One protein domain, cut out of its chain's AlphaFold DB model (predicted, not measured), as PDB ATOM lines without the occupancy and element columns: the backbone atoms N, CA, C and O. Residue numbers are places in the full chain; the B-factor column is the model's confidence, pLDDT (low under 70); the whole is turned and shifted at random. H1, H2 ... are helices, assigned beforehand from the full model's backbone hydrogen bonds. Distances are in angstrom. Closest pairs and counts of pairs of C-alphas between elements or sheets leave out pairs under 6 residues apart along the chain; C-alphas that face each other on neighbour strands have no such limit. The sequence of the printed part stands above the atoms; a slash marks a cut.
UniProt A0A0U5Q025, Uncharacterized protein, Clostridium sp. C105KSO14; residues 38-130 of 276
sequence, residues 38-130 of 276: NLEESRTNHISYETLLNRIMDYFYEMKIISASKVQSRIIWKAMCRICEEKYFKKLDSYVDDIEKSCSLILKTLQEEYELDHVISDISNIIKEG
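AT A GLANCE: This is residues 38 to 130 of the 276 residues of an uncharacterized protein of Clostridium sp. C105KSO14 (UniProt A0A0U5Q025). Three longer helices, H2, H3 and H4, make a triangle by their centres, H3 packing on both others; short H5 also packs on H2 and H4. H1 lies off at one end, touching no helix. The 93 printed residues hold five named helices, H1 to H5 in order, and no named strand; the class is all helix, the packing mostly crossed. It is compact, radius of gyration of the C-alphas 12.5 A, spans 33, 26 and 23 A.

HOW THE PARTS SIT: H1, residues 38 to 44, is only just apart from H2, residues 49 to 62, at 8.1 A. H2 and H3, residues 70 to 88, form a hairpin, closest at C-alphas 53 and 80, 6.9 A, opposite ways at 36 degrees, only just steep. H3 touches H4, residues 99 to 114, with residues 76 to 83 alone, closest at C-alphas 80 and 106, 6.5 A. H5, residues 123 to 128, touches H2, closest at C-alphas 126 and 55, 5.7 A. In the five helices every O i to N i+4 pair is within hydrogen-bond range.

IN THESE COORDINATES: H1 begins at C-alpha 38 (-29.253, -0.409, 5.312); H5 ends at C-alpha 128 (-23.569, -1.854, 17.492). H3 measures 26.2 A, H4 21.9 A.

THE WHOLE: The printed part has no cut and no long link. Residues 117 to 122 and 128 to 130 have pLDDT under 70.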
ATOM      1  N   ASN A  38     -29.358  -0.360   3.849       90.69
ATOM      2  CA  ASN A  38     -29.253  -0.409   5.312       90.69
ATOM      3  C   ASN A  38     -29.961  -1.636   5.922       90.69
ATOM      4  O   ASN A  38     -29.479  -2.203   6.906       90.69
ATOM      5  N   LEU A  39     -31.102  -2.055   5.363       90.62
ATOM      6  CA  LEU A  39     -31.805  -3.267   5.805       90.62
ATOM      7  C   LEU A  39     -31.010  -4.533   5.479       90.62
ATOM      8  O   LEU A  39     -30.893  -5.419   6.325       90.62
ATOM      9  N   GLU A  40     -30.437  -4.612   4.280       90.81
ATOM     10  CA  GLU A  40     -29.586  -5.731   3.872       90.81
ATOM     11  C   GLU A  40     -28.301  -5.809   4.701       90.81
ATOM     12  O   GLU A  40     -27.925  -6.886   5.170       90.81
ATOM     13  N   GLU A  41     -27.662  -4.671   4.960       90.06
ATOM     14  CA  GLU A  41     -26.500  -4.563   5.840       90.06
ATOM     15  C   GLU A  41     -26.834  -5.024   7.268       90.06
ATOM     16  O   GLU A  41     -26.068  -5.769   7.879       90.06
ATOM     17  N   SER A  42     -28.014  -4.655   7.779       84.88
ATOM     18  CA  SER A  42     -28.492  -5.085   9.101       84.88
ATOM     19  C   SER A  42     -28.786  -6.587   9.152       84.88
ATOM     20  O   SER A  42     -28.477  -7.248  10.142       84.88
ATOM     21  N   ARG A  43     -29.353  -7.151   8.078       86.31
ATOM     22  CA  ARG A  43     -29.685  -8.580   7.974       86.31
ATOM     23  C   ARG A  43     -28.445  -9.460   7.845       86.31
ATOM     24  O   ARG A  43     -28.383 -10.541   8.426       86.31
ATOM     25  N   THR A  44     -27.484  -9.026   7.037       88.38
ATOM     26  CA  THR A  44     -26.287  -9.810   6.703       88.38
ATOM     27  C   THR A  44     -25.120  -9.538   7.645       88.38
ATOM     28  O   THR A  44     -24.166 -10.314   7.651       88.38
ATOM     29  N   ASN A  45     -25.173  -8.451   8.419       83.75
ATOM     30  CA  ASN A  45     -24.063  -7.920   9.208       83.75
ATOM     31  C   ASN A  45     -22.809  -7.592   8.365       83.75
ATOM     32  O   ASN A  45     -21.700  -7.534   8.893       83.75
ATOM     33  N   HIS A  46     -22.980  -7.388   7.054       89.62
ATOM     34  CA  HIS A  46     -21.935  -6.939   6.136       89.62
ATOM     35  C   HIS A  46     -22.233  -5.498   5.742       89.62
ATOM     36  O   HIS A  46     -23.205  -5.246   5.041       89.62
ATOM     37  N   ILE A  47     -21.399  -4.564   6.194       91.88
ATOM     38  CA  ILE A  47     -21.584  -3.131   5.943       91.88
ATOM     39  C   ILE A  47     -20.591  -2.628   4.899       91.88
ATOM     40  O   ILE A  47     -19.473  -3.143   4.791       91.88
ATOM     41  N   SER A  48     -20.981  -1.603   4.153       93.88
ATOM     42  CA  SER A  48     -20.094  -0.844   3.277       93.88
ATOM     43  C   SER A  48     -19.150   0.066   4.073       93.88
ATOM     44  O   SER A  48     -19.403   0.420   5.232       93.88
ATOM     45  N   TYR A  49     -18.047   0.487   3.447       94.75
ATOM     46  CA  TYR A  49     -17.196   1.527   4.029       94.75
ATOM     47  C   TYR A  49     -17.967   2.841   4.198       94.75
ATOM     48  O   TYR A  49     -17.763   3.515   5.200       94.75
ATOM     49  N   GLU A  50     -18.877   3.198   3.285       94.44
ATOM     50  CA  GLU A  50     -19.730   4.383   3.434       94.44
ATOM     51  C   GLU A  50     -20.552   4.327   4.725       94.44
ATOM     52  O   GLU A  50     -20.529   5.282   5.506       94.44
ATOM     53  N   THR A  51     -21.209   3.194   4.988       92.94
ATOM     54  CA  THR A  51     -21.962   2.969   6.224       92.94
ATOM     55  C   THR A  51     -21.057   3.052   7.448       92.94
ATOM     56  O   THR A  51     -21.402   3.737   8.411       92.94
ATOM     57  N   LEU A  52     -19.880   2.416   7.428       93.38
ATOM     58  CA  LEU A  52     -18.933   2.507   8.543       93.38
ATOM     59  C   LEU A  52     -18.521   3.959   8.826       93.38
ATOM     60  O   LEU A  52     -18.505   4.381   9.983       93.38
ATOM     61  N   LEU A  53     -18.210   4.738   7.787       94.31
ATOM     62  CA  LEU A  53     -17.826   6.140   7.951       94.31
ATOM     63  C   LEU A  53     -18.980   6.996   8.477       94.31
ATOM     64  O   LEU A  53     -18.755   7.873   9.310       94.31
ATOM     65  N   ASN A  54     -20.209   6.742   8.026       93.12
ATOM     66  CA  ASN A  54     -21.397   7.415   8.548       93.12
ATOM     67  C   ASN A  54     -21.607   7.108  10.037       93.12
ATOM     68  O   ASN A  54     -21.763   8.044  10.813       93.12
ATOM     69  N   ARG A  55     -21.472   5.844  10.461       91.06
ATOM     70  CA  ARG A  55     -21.542   5.464  11.887       91.06
ATOM     71  C   ARG A  55     -20.506   6.206  12.737       91.06
ATOM     72  O   ARG A  55     -20.813   6.649  13.839       91.06
ATOM     73  N   ILE A  56     -19.285   6.382  12.221       91.31
ATOM     74  CA  ILE A  56     -18.242   7.170  12.899       91.31
ATOM     75  C   ILE A  56     -18.649   8.650  13.000       91.31
ATOM     76  O   ILE A  56     -18.478   9.259  14.056       91.31
ATOM     77  N   MET A  57     -19.200   9.235  11.930       91.25
ATOM     78  CA  MET A  57     -19.692  10.619  11.956       91.25
ATOM     79  C   MET A  57     -20.816  10.807  12.974       91.25
ATOM     80  O   MET A  57     -20.782  11.776  13.733       91.25
ATOM     81  N   ASP A  58     -21.782   9.892  13.004       88.12
ATOM     82  CA  ASP A  58     -22.920   9.945  13.921       88.12
ATOM     83  C   ASP A  58     -22.443   9.877  15.376       88.12
ATOM     84  O   ASP A  58     -22.795  10.745  16.178       88.12
ATOM     85  N   TYR A  59     -21.525   8.954  15.680       87.81
ATOM     86  CA  TYR A  59     -20.869   8.868  16.985       87.81
ATOM     87  C   TYR A  59     -20.134  10.166  17.361       87.81
ATOM     88  O   TYR A  59     -20.262  10.660  18.483       87.81
ATOM     89  N   PHE A  60     -19.399  10.779  16.425       88.31
ATOM     90  CA  PHE A  60     -18.708  12.046  16.690       88.31
ATOM     91  C   PHE A  60     -19.667  13.195  17.000       88.31
ATOM     92  O   PHE A  60     -19.332  14.055  17.821       88.31
ATOM     93  N   TYR A  61     -20.840  13.224  16.367       87.25
ATOM     94  CA  TYR A  61     -21.870  14.205  16.685       87.25
ATOM     95  C   TYR A  61     -22.526  13.931  18.037       87.25
ATOM     96  O   TYR A  61     -22.704  14.869  18.819       87.25
ATOM     97  N   GLU A  62     -22.855  12.674  18.332       85.44
ATOM     98  CA  GLU A  62     -23.513  12.288  19.579       85.44
ATOM     99  C   GLU A  62     -22.628  12.573  20.797       85.44
ATOM    100  O   GLU A  62     -23.059  13.223  21.754       85.44
ATOM    101  N   MET A  63     -21.354  12.183  20.717       84.81
ATOM    102  CA  MET A  63     -20.361  12.423  21.767       84.81
ATOM    103  C   MET A  63     -19.805  13.848  21.767       84.81
ATOM    104  O   MET A  63     -18.998  14.196  22.629       84.81
ATOM    105  N   LYS A  64     -20.237  14.699  20.826       86.88
ATOM    106  CA  LYS A  64     -19.762  16.084  20.663       86.88
ATOM    107  C   LYS A  64     -18.238  16.186  20.491       86.88
ATOM    108  O   LYS A  64     -17.643  17.189  20.879       86.88
ATOM    109  N   ILE A  65     -17.625  15.167  19.885       84.69
ATOM    110  CA  ILE A  65     -16.199  15.137  19.523       84.69
ATOM    111  C   ILE A  65     -15.918  16.185  18.442       84.69
ATOM    112  O   ILE A  65     -14.908  16.884  18.482       84.69
ATOM    113  N   ILE A  66     -16.837  16.327  17.483       83.75
ATOM    114  CA  ILE A  66     -16.789  17.396  16.484       83.75
ATOM    115  C   ILE A  66     -17.947  18.367  16.686       83.75
ATOM    116  O   ILE A  66     -19.047  18.004  17.106       83.75
ATOM    117  N   SER A  67     -17.710  19.629  16.343       77.88
ATOM    118  CA  SER A  67     -18.773  20.629  16.309       77.88
ATOM    119  C   SER A  67     -19.716  20.377  15.128       77.88
ATOM    120  O   SER A  67     -19.329  19.812  14.105       77.88
ATOM    121  N   ALA A  68     -20.933  20.923  15.194       71.62
ATOM    122  CA  ALA A  68     -21.861  20.968  14.058       71.62
ATOM    123  C   ALA A  68     -21.379  21.879  12.895       71.62
ATOM    124  O   ALA A  68     -22.151  22.222  11.996       71.62
ATOM    125  N   SER A  69     -20.112  22.315  12.902       82.81
ATOM    126  CA  SER A  69     -19.510  23.094  11.824       82.81
ATOM    127  C   SER A  69     -19.358  22.245  10.566       82.81
ATOM    128  O   SER A  69     -18.546  21.319  10.515       82.81
ATOM    129  N   LYS A  70     -20.058  22.638   9.491       84.81
ATOM    130  CA  LYS A  70     -19.959  21.975   8.178       84.81
ATOM    131  C   LYS A  70     -18.521  21.880   7.656       84.81
ATOM    132  O   LYS A  70     -18.210  20.959   6.904       84.81
ATOM    133  N   VAL A  71     -17.647  22.820   8.029       88.06
ATOM    134  CA  VAL A  71     -16.240  22.822   7.601       88.06
ATOM    135  C   VAL A  71     -15.470  21.692   8.276       88.06
ATOM    136  O   VAL A  71     -14.846  20.897   7.577       88.06
ATOM    137  N   GLN A  72     -15.555  21.587   9.607       88.19
ATOM    138  CA  GLN A  72     -14.853  20.553  10.371       88.19
ATOM    139  C   GLN A  72     -15.327  19.160   9.950       88.19
ATOM    140  O   GLN A  72     -14.506  18.319   9.591       88.19
ATOM    141  N   SER A  73     -16.643  18.945   9.879       91.06
ATOM    142  CA  SER A  73     -17.211  17.658   9.470       91.06
ATOM    143  C   SER A  73     -16.754  17.232   8.073       91.06
ATOM    144  O   SER A  73     -16.433  16.069   7.853       91.06
ATOM    145  N   ARG A  74     -16.637  18.181   7.131       92.44
ATOM    146  CA  ARG A  74     -16.161  17.894   5.769       92.44
ATOM    147  C   ARG A  74     -14.684  17.519   5.727       92.44
ATOM    148  O   ARG A  74     -14.298  16.714   4.882       92.44
ATOM    149  N   ILE A  75     -13.861  18.126   6.580       92.19
ATOM    150  CA  ILE A  75     -12.436  17.793   6.688       92.19
ATOM    151  C   ILE A  75     -12.285  16.363   7.211       92.19
ATOM    152  O   ILE A  75     -11.618  15.561   6.562       92.19
ATOM    153  N   ILE A  76     -12.972  16.032   8.307       92.88
ATOM    154  CA  ILE A  76     -12.935  14.693   8.911       92.88
ATOM    155  C   ILE A  76     -13.460  13.629   7.943       92.88
ATOM    156  O   ILE A  76     -12.787  12.626   7.716       92.88
ATOM    157  N   TRP A  77     -14.598  13.871   7.287       95.12
ATOM    158  CA  TRP A  77     -15.130  12.952   6.278       95.12
ATOM    159  C   TRP A  77     -14.128  12.671   5.155       95.12
ATOM    160  O   TRP A  77     -13.867  11.519   4.818       95.12
ATOM    161  N   LYS A  78     -13.511  13.721   4.594       94.81
ATOM    162  CA  LYS A  78     -12.493  13.567   3.544       94.81
ATOM    163  C   LYS A  78     -11.269  12.796   4.027       94.81
ATOM    164  O   LYS A  78     -10.718  12.022   3.250       94.81
ATOM    165  N   ALA A  79     -10.845  13.008   5.271       94.31
ATOM    166  CA  ALA A  79      -9.743  12.258   5.856       94.31
ATOM    167  C   ALA A  79     -10.080  10.765   5.936       94.31
ATOM    168  O   ALA A  79      -9.282   9.936   5.509       94.31
ATOM    169  N   MET A  80     -11.292  10.423   6.377       95.50
ATOM    170  CA  MET A  80     -11.755   9.037   6.403       95.50
ATOM    171  C   MET A  80     -11.833   8.409   5.005       95.50
ATOM    172  O   MET A  80     -11.319   7.311   4.814       95.50
ATOM    173  N   CYS A  81     -12.385   9.117   4.011       95.88
ATOM    174  CA  CYS A  81     -12.368   8.665   2.614       95.88
ATOM    175  C   CYS A  81     -10.943   8.361   2.131       95.88
ATOM    176  O   CYS A  81     -10.696   7.296   1.572       95.88
ATOM    177  N   ARG A  82     -10.002   9.277   2.390       95.25
ATOM    178  CA  ARG A  82      -8.592   9.116   2.018       95.25
ATOM    179  C   ARG A  82      -7.972   7.888   2.684       95.25
ATOM    180  O   ARG A  82      -7.270   7.133   2.023       95.25
ATOM    181  N   ILE A  83      -8.254   7.653   3.966       92.81
ATOM    182  CA  ILE A  83      -7.774   6.463   4.685       92.81
ATOM    183  C   ILE A  83      -8.293   5.177   4.020       92.81
ATOM    184  O   ILE A  83      -7.515   4.241   3.834       92.81
ATOM    185  N   CYS A  84      -9.570   5.132   3.628       93.00
ATOM    186  CA  CYS A  84     -10.146   3.992   2.906       93.00
ATOM    187  C   CYS A  84      -9.447   3.742   1.559       93.00
ATOM    188  O   CYS A  84      -9.076   2.610   1.248       93.00
ATOM    189  N   GLU A  85      -9.208   4.797   0.782       92.06
ATOM    190  CA  GLU A  85      -8.571   4.685  -0.533       92.06
ATOM    191  C   GLU A  85      -7.082   4.314  -0.439       92.06
ATOM    192  O   GLU A  85      -6.625   3.432  -1.162       92.06
ATOM    193  N   GLU A  86      -6.322   4.941   0.463       91.19
ATOM    194  CA  GLU A  86      -4.860   4.801   0.527       91.19
ATOM    195  C   GLU A  86      -4.393   3.607   1.369       91.19
ATOM    196  O   GLU A  86      -3.394   2.976   1.028       91.19
ATOM    197  N   LYS A  87      -5.077   3.298   2.483       86.94
ATOM    198  CA  LYS A  87      -4.664   2.207   3.388       86.94
ATOM    199  C   LYS A  87      -5.362   0.886   3.082       86.94
ATOM    200  O   LYS A  87      -4.755  -0.165   3.284       86.94
ATOM    201  N   TYR A  88      -6.610   0.927   2.613       84.69
ATOM    202  CA  TYR A  88      -7.389  -0.277   2.303       84.69
ATOM    203  C   TYR A  88      -7.507  -0.565   0.806       84.69
ATOM    204  O   TYR A  88      -7.818  -1.699   0.451       84.69
ATOM    205  N   PHE A  89      -7.246   0.412  -0.071       87.81
ATOM    206  CA  PHE A  89      -7.480   0.294  -1.518       87.81
ATOM    207  C   PHE A  89      -8.931  -0.087  -1.850       87.81
ATOM    208  O   PHE A  89      -9.201  -0.824  -2.801       87.81
ATOM    209  N   LYS A  90      -9.879   0.406  -1.044       90.81
ATOM    210  CA  LYS A  90     -11.314   0.122  -1.159       90.81
ATOM    211  C   LYS A  90     -12.071   1.400  -1.496       90.81
ATOM    212  O   LYS A  90     -11.711   2.491  -1.054       90.81
ATOM    213  N   LYS A  91     -13.142   1.251  -2.273       92.44
ATOM    214  CA  LYS A  91     -14.122   2.317  -2.502       92.44
ATOM    215  C   LYS A  91     -15.149   2.320  -1.370       92.44
ATOM    216  O   LYS A  91     -15.287   1.332  -0.653       92.44
ATOM    217  N   LEU A  92     -15.890   3.419  -1.232       93.00
ATOM    218  CA  LEU A  92     -16.904   3.555  -0.181       93.00
ATOM    219  C   LEU A  92     -18.049   2.535  -0.310       93.00
ATOM    220  O   LEU A  92     -18.548   2.066   0.703       93.00
ATOM    221  N   ASP A  93     -18.406   2.148  -1.533       91.38
ATOM    222  CA  ASP A  93     -19.436   1.144  -1.841       91.38
ATOM    223  C   ASP A  93     -18.966  -0.311  -1.638       91.38
ATOM    224  O   ASP A  93     -19.723  -1.253  -1.854       91.38
ATOM    225  N   SER A  94     -17.707  -0.525  -1.248       93.88
ATOM    226  CA  SER A  94     -17.165  -1.860  -0.996       93.88
ATOM    227  C   SER A  94     -17.488  -2.325   0.422       93.88
ATOM    228  O   SER A  94     -17.433  -1.532   1.361       93.88
ATOM    229  N   TYR A  95     -17.738  -3.627   0.591       93.38
ATOM    230  CA  TYR A  95     -17.893  -4.227   1.916       93.38
ATOM    231  C   TYR A  95     -16.612  -4.136   2.746       93.38
ATOM    232  O   TYR A  95     -15.491  -4.252   2.228       93.38
ATOM    233  N   VAL A  96     -16.804  -3.952   4.049       93.19
ATOM    234  CA  VAL A  96     -15.742  -3.952   5.051       93.19
ATOM    235  C   VAL A  96     -15.417  -5.395   5.432       93.19
ATOM    236  O   VAL A  96     -16.269  -6.104   5.960       93.19
ATOM    237  N   ASP A  97     -14.177  -5.823   5.182       91.25
ATOM    238  CA  ASP A  97     -13.747  -7.208   5.431       91.25
ATOM    239  C   ASP A  97     -13.675  -7.528   6.941       91.25
ATOM    240  O   ASP A  97     -14.065  -8.606   7.381       91.25
ATOM    241  N   ASP A  98     -13.177  -6.578   7.740       91.62
ATOM    242  CA  ASP A  98     -13.078  -6.661   9.203       91.62
ATOM    243  C   ASP A  98     -13.461  -5.299   9.791       91.62
ATOM    244  O   ASP A  98     -12.700  -4.329   9.694       91.62
ATOM    245  N   ILE A  99     -14.674  -5.218  10.344       90.31
ATOM    246  CA  ILE A  99     -15.274  -3.968  10.825       90.31
ATOM    247  C   ILE A  99     -14.472  -3.387  11.990       90.31
ATOM    248  O   ILE A  99     -14.159  -2.197  11.981       90.31
ATOM    249  N   GLU A 100     -14.111  -4.211  12.975       90.38
ATOM    250  CA  GLU A 100     -13.435  -3.757  14.191       90.38
ATOM    251  C   GLU A 100     -12.031  -3.248  13.879       90.38
ATOM    252  O   GLU A 100     -11.661  -2.138  14.280       90.38
ATOM    253  N   LYS A 101     -11.268  -4.006  13.085       91.12
ATOM    254  CA  LYS A 101      -9.938  -3.594  12.638       91.12
ATOM    255  C   LYS A 101     -10.003  -2.345  11.765       91.12
ATOM    256  O   LYS A 101      -9.177  -1.442  11.929       91.12
ATOM    257  N   SER A 102     -10.989  -2.276  10.865       92.38
ATOM    258  CA  SER A 102     -11.161  -1.132   9.969       92.38
ATOM    259  C   SER A 102     -11.476   0.143  10.732       92.38
ATOM    260  O   SER A 102     -10.778   1.146  10.567       92.38
ATOM    261  N   CYS A 103     -12.465   0.070  11.622       91.56
ATOM    262  CA  CYS A 103     -12.861   1.155  12.506       91.56
ATOM    263  C   CYS A 103     -11.678   1.618  13.369       91.56
ATOM    264  O   CYS A 103     -11.312   2.791  13.329       91.56
ATOM    265  N   SER A 104     -11.002   0.686  14.051       90.25
ATOM    266  CA  SER A 104      -9.851   0.983  14.915       90.25
ATOM    267  C   SER A 104      -8.747   1.752  14.188       90.25
ATOM    268  O   SER A 104      -8.219   2.730  14.715       90.25
ATOM    269  N   LEU A 105      -8.387   1.339  12.965       90.88
ATOM    270  CA  LEU A 105      -7.340   2.018  12.198       90.88
ATOM    271  C   LEU A 105      -7.761   3.424  11.768       90.88
ATOM    272  O   LEU A 105      -6.936   4.340  11.816       90.88
ATOM    273  N   ILE A 106      -9.012   3.590  11.324       92.38
ATOM    274  CA  ILE A 106      -9.548   4.894  10.919       92.38
ATOM    275  C   ILE A 106      -9.496   5.846  12.112       92.38
ATOM    276  O   ILE A 106      -8.874   6.900  12.017       92.38
ATOM    277  N   LEU A 107     -10.057   5.439  13.252       90.75
ATOM    278  CA  LEU A 107     -10.099   6.242  14.472       90.75
ATOM    279  C   LEU A 107      -8.701   6.608  14.982       90.75
ATOM    280  O   LEU A 107      -8.446   7.773  15.275       90.75
ATOM    281  N   LYS A 108      -7.769   5.646  15.015       89.00
ATOM    282  CA  LYS A 108      -6.380   5.900  15.417       89.00
ATOM    283  C   LYS A 108      -5.692   6.905  14.493       89.00
ATOM    284  O   LYS A 108      -5.031   7.821  14.967       89.00
ATOM    285  N   THR A 109      -5.873   6.757  13.179       89.62
ATOM    286  CA  THR A 109      -5.281   7.685  12.203       89.62
ATOM    287  C   THR A 109      -5.869   9.089  12.360       89.62
ATOM    288  O   THR A 109      -5.135  10.069  12.324       89.62
ATOM    289  N   LEU A 110      -7.184   9.201  12.582       89.12
ATOM    290  CA  LEU A 110      -7.828  10.491  12.829       89.12
ATOM    291  C   LEU A 110      -7.333  11.148  14.121       89.12
ATOM    292  O   LEU A 110      -7.113  12.354  14.133       89.12
ATOM    293  N   GLN A 111      -7.142  10.374  15.192       86.75
ATOM    294  CA  GLN A 111      -6.605  10.887  16.451       86.75
ATOM    295  C   GLN A 111      -5.184  11.442  16.272       86.75
ATOM    296  O   GLN A 111      -4.889  12.522  16.776       86.75
ATOM    297  N   GLU A 112      -4.328  10.732  15.532       85.56
ATOM    298  CA  GLU A 112      -2.952  11.159  15.240       85.56
ATOM    299  C   GLU A 112      -2.898  12.422  14.360       85.56
ATOM    300  O   GLU A 112      -2.035  13.272  14.564       85.56
ATOM    301  N   GLU A 113      -3.804  12.560  13.386       87.62
ATOM    302  CA  GLU A 113      -3.784  13.670  12.420       87.62
ATOM    303  C   GLU A 113      -4.546  14.925  12.876       87.62
ATOM    304  O   GLU A 113      -4.234  16.025  12.415       87.62
ATOM    305  N   TYR A 114      -5.560  14.777  13.734       82.69
ATOM    306  CA  TYR A 114      -6.511  15.849  14.061       82.69
ATOM    307  C   TYR A 114      -6.666  16.121  15.561       82.69
ATOM    308  O   TYR A 114      -7.558  16.887  15.927       82.69
ATOM    309  N   GLU A 115      -5.833  15.511  16.414       73.50
ATOM    310  CA  GLU A 115      -5.847  15.700  17.878       73.50
ATOM    311  C   GLU A 115      -7.255  15.518  18.482       73.50
ATOM    312  O   GLU A 115      -7.687  16.245  19.374       73.50
ATOM    313  N   LEU A 116      -8.014  14.553  17.953       72.69
ATOM    314  CA  LEU A 116      -9.353  14.254  18.448       72.69
ATOM    315  C   LEU A 116      -9.250  13.421  19.736       72.69
ATOM    316  O   LEU A 116      -9.055  12.202  19.695       72.69
ATOM    317  N   ASP A 117      -9.373  14.081  20.884       66.50
ATOM    318  CA  ASP A 117      -9.367  13.429  22.195       66.50
ATOM    319  C   ASP A 117     -10.584  12.500  22.387       66.50
ATOM    320  O   ASP A 117     -11.674  12.746  21.873       66.50
ATOM    321  N   HIS A 118     -10.401  11.423  23.159       67.12
ATOM    322  CA  HIS A 118     -11.457  10.469  23.558       67.12
ATOM    323  C   HIS A 118     -12.169   9.700  22.423       67.12
ATOM    324  O   HIS A 118     -13.183   9.050  22.655       67.12
ATOM    325  N   VAL A 119     -11.619   9.681  21.207       67.44
ATOM    326  CA  VAL A 119     -12.220   8.992  20.047       67.44
ATOM    327  C   VAL A 119     -12.304   7.465  20.193       67.44
ATOM    328  O   VAL A 119     -13.221   6.845  19.659       67.44
ATOM    329  N   ILE A 120     -11.354   6.845  20.898       63.16
ATOM    330  CA  ILE A 120     -11.175   5.381  20.923       63.16
ATOM    331  C   ILE A 120     -12.053   4.673  21.974       63.16
ATOM    332  O   ILE A 120     -12.146   3.448  21.946       63.16
ATOM    333  N   SER A 121     -12.713   5.392  22.893       62.97
ATOM    334  CA  SER A 121     -13.352   4.750  24.055       62.97
ATOM    335  C   SER A 121     -14.478   3.775  23.700       62.97
ATOM    336  O   SER A 121     -14.670   2.821  24.448       62.97
ATOM    337  N   ASP A 122     -15.157   3.944  22.558       69.75
ATOM    338  CA  ASP A 122     -16.430   3.255  22.311       69.75
ATOM    339  C   ASP A 122     -16.594   2.700  20.885       69.75
ATOM    340  O   ASP A 122     -17.651   2.805  20.262       69.75
ATOM    341  N   ILE A 123     -15.567   2.004  20.376       78.06
ATOM    342  CA  ILE A 123     -15.646   1.244  19.108       78.06
ATOM    343  C   ILE A 123     -16.861   0.304  19.098       78.06
ATOM    344  O   ILE A 123     -17.538   0.162  18.081       78.06
ATOM    345  N   SER A 124     -17.181  -0.311  20.243       78.38
ATOM    346  CA  SER A 124     -18.341  -1.199  20.346       78.38
ATOM    347  C   SER A 124     -19.661  -0.483  20.056       78.38
ATOM    348  O   SER A 124     -20.528  -1.112  19.452       78.38
ATOM    349  N   ASN A 125     -19.807   0.791  20.435       76.44
ATOM    350  CA  ASN A 125     -21.024   1.564  20.182       76.44
ATOM    351  C   ASN A 125     -21.135   1.895  18.691       76.44
ATOM    352  O   ASN A 125     -22.143   1.566  18.082       76.44
ATOM    353  N   ILE A 126     -20.048   2.350  18.056       81.25
ATOM    354  CA  ILE A 126     -20.001   2.592  16.598       81.25
ATOM    355  C   ILE A 126     -20.404   1.337  15.804       81.25
ATOM    356  O   ILE A 126     -21.111   1.414  14.797       81.25
ATOM    357  N   ILE A 127     -19.961   0.159  16.250       76.94
ATOM    358  CA  ILE A 127     -20.274  -1.112  15.586       76.94
ATOM    359  C   ILE A 127     -21.728  -1.539  15.843       76.94
ATOM    360  O   ILE A 127     -22.385  -2.007  14.912       76.94
ATOM    361  N   LYS A 128     -22.235  -1.382  17.074       68.56
ATOM    362  CA  LYS A 128     -23.569  -1.854  17.492       68.56
ATOM    363  C   LYS A 128     -24.717  -0.917  17.118       68.56
ATOM    364  O   LYS A 128     -25.815  -1.404  16.877       68.56
ATOM    365  N   GLU A 129     -24.492   0.391  17.091       63.88
ATOM    366  CA  GLU A 129     -25.550   1.411  16.978       63.88
ATOM    367  C   GLU A 129     -25.856   1.824  15.537       63.88
ATOM    368  O   GLU A 129     -26.680   2.700  15.283       63.88
ATOM    369  N   GLY A 130     -25.209   1.199  14.560       58.25
ATOM    370  CA  GLY A 130     -25.380   1.604  13.179       58.25
ATOM    371  C   GLY A 130     -26.623   1.015  12.523       58.25
ATOM    372  O   GLY A 130     -26.637  -0.159  12.162       58.25
TER     373      GLY A 130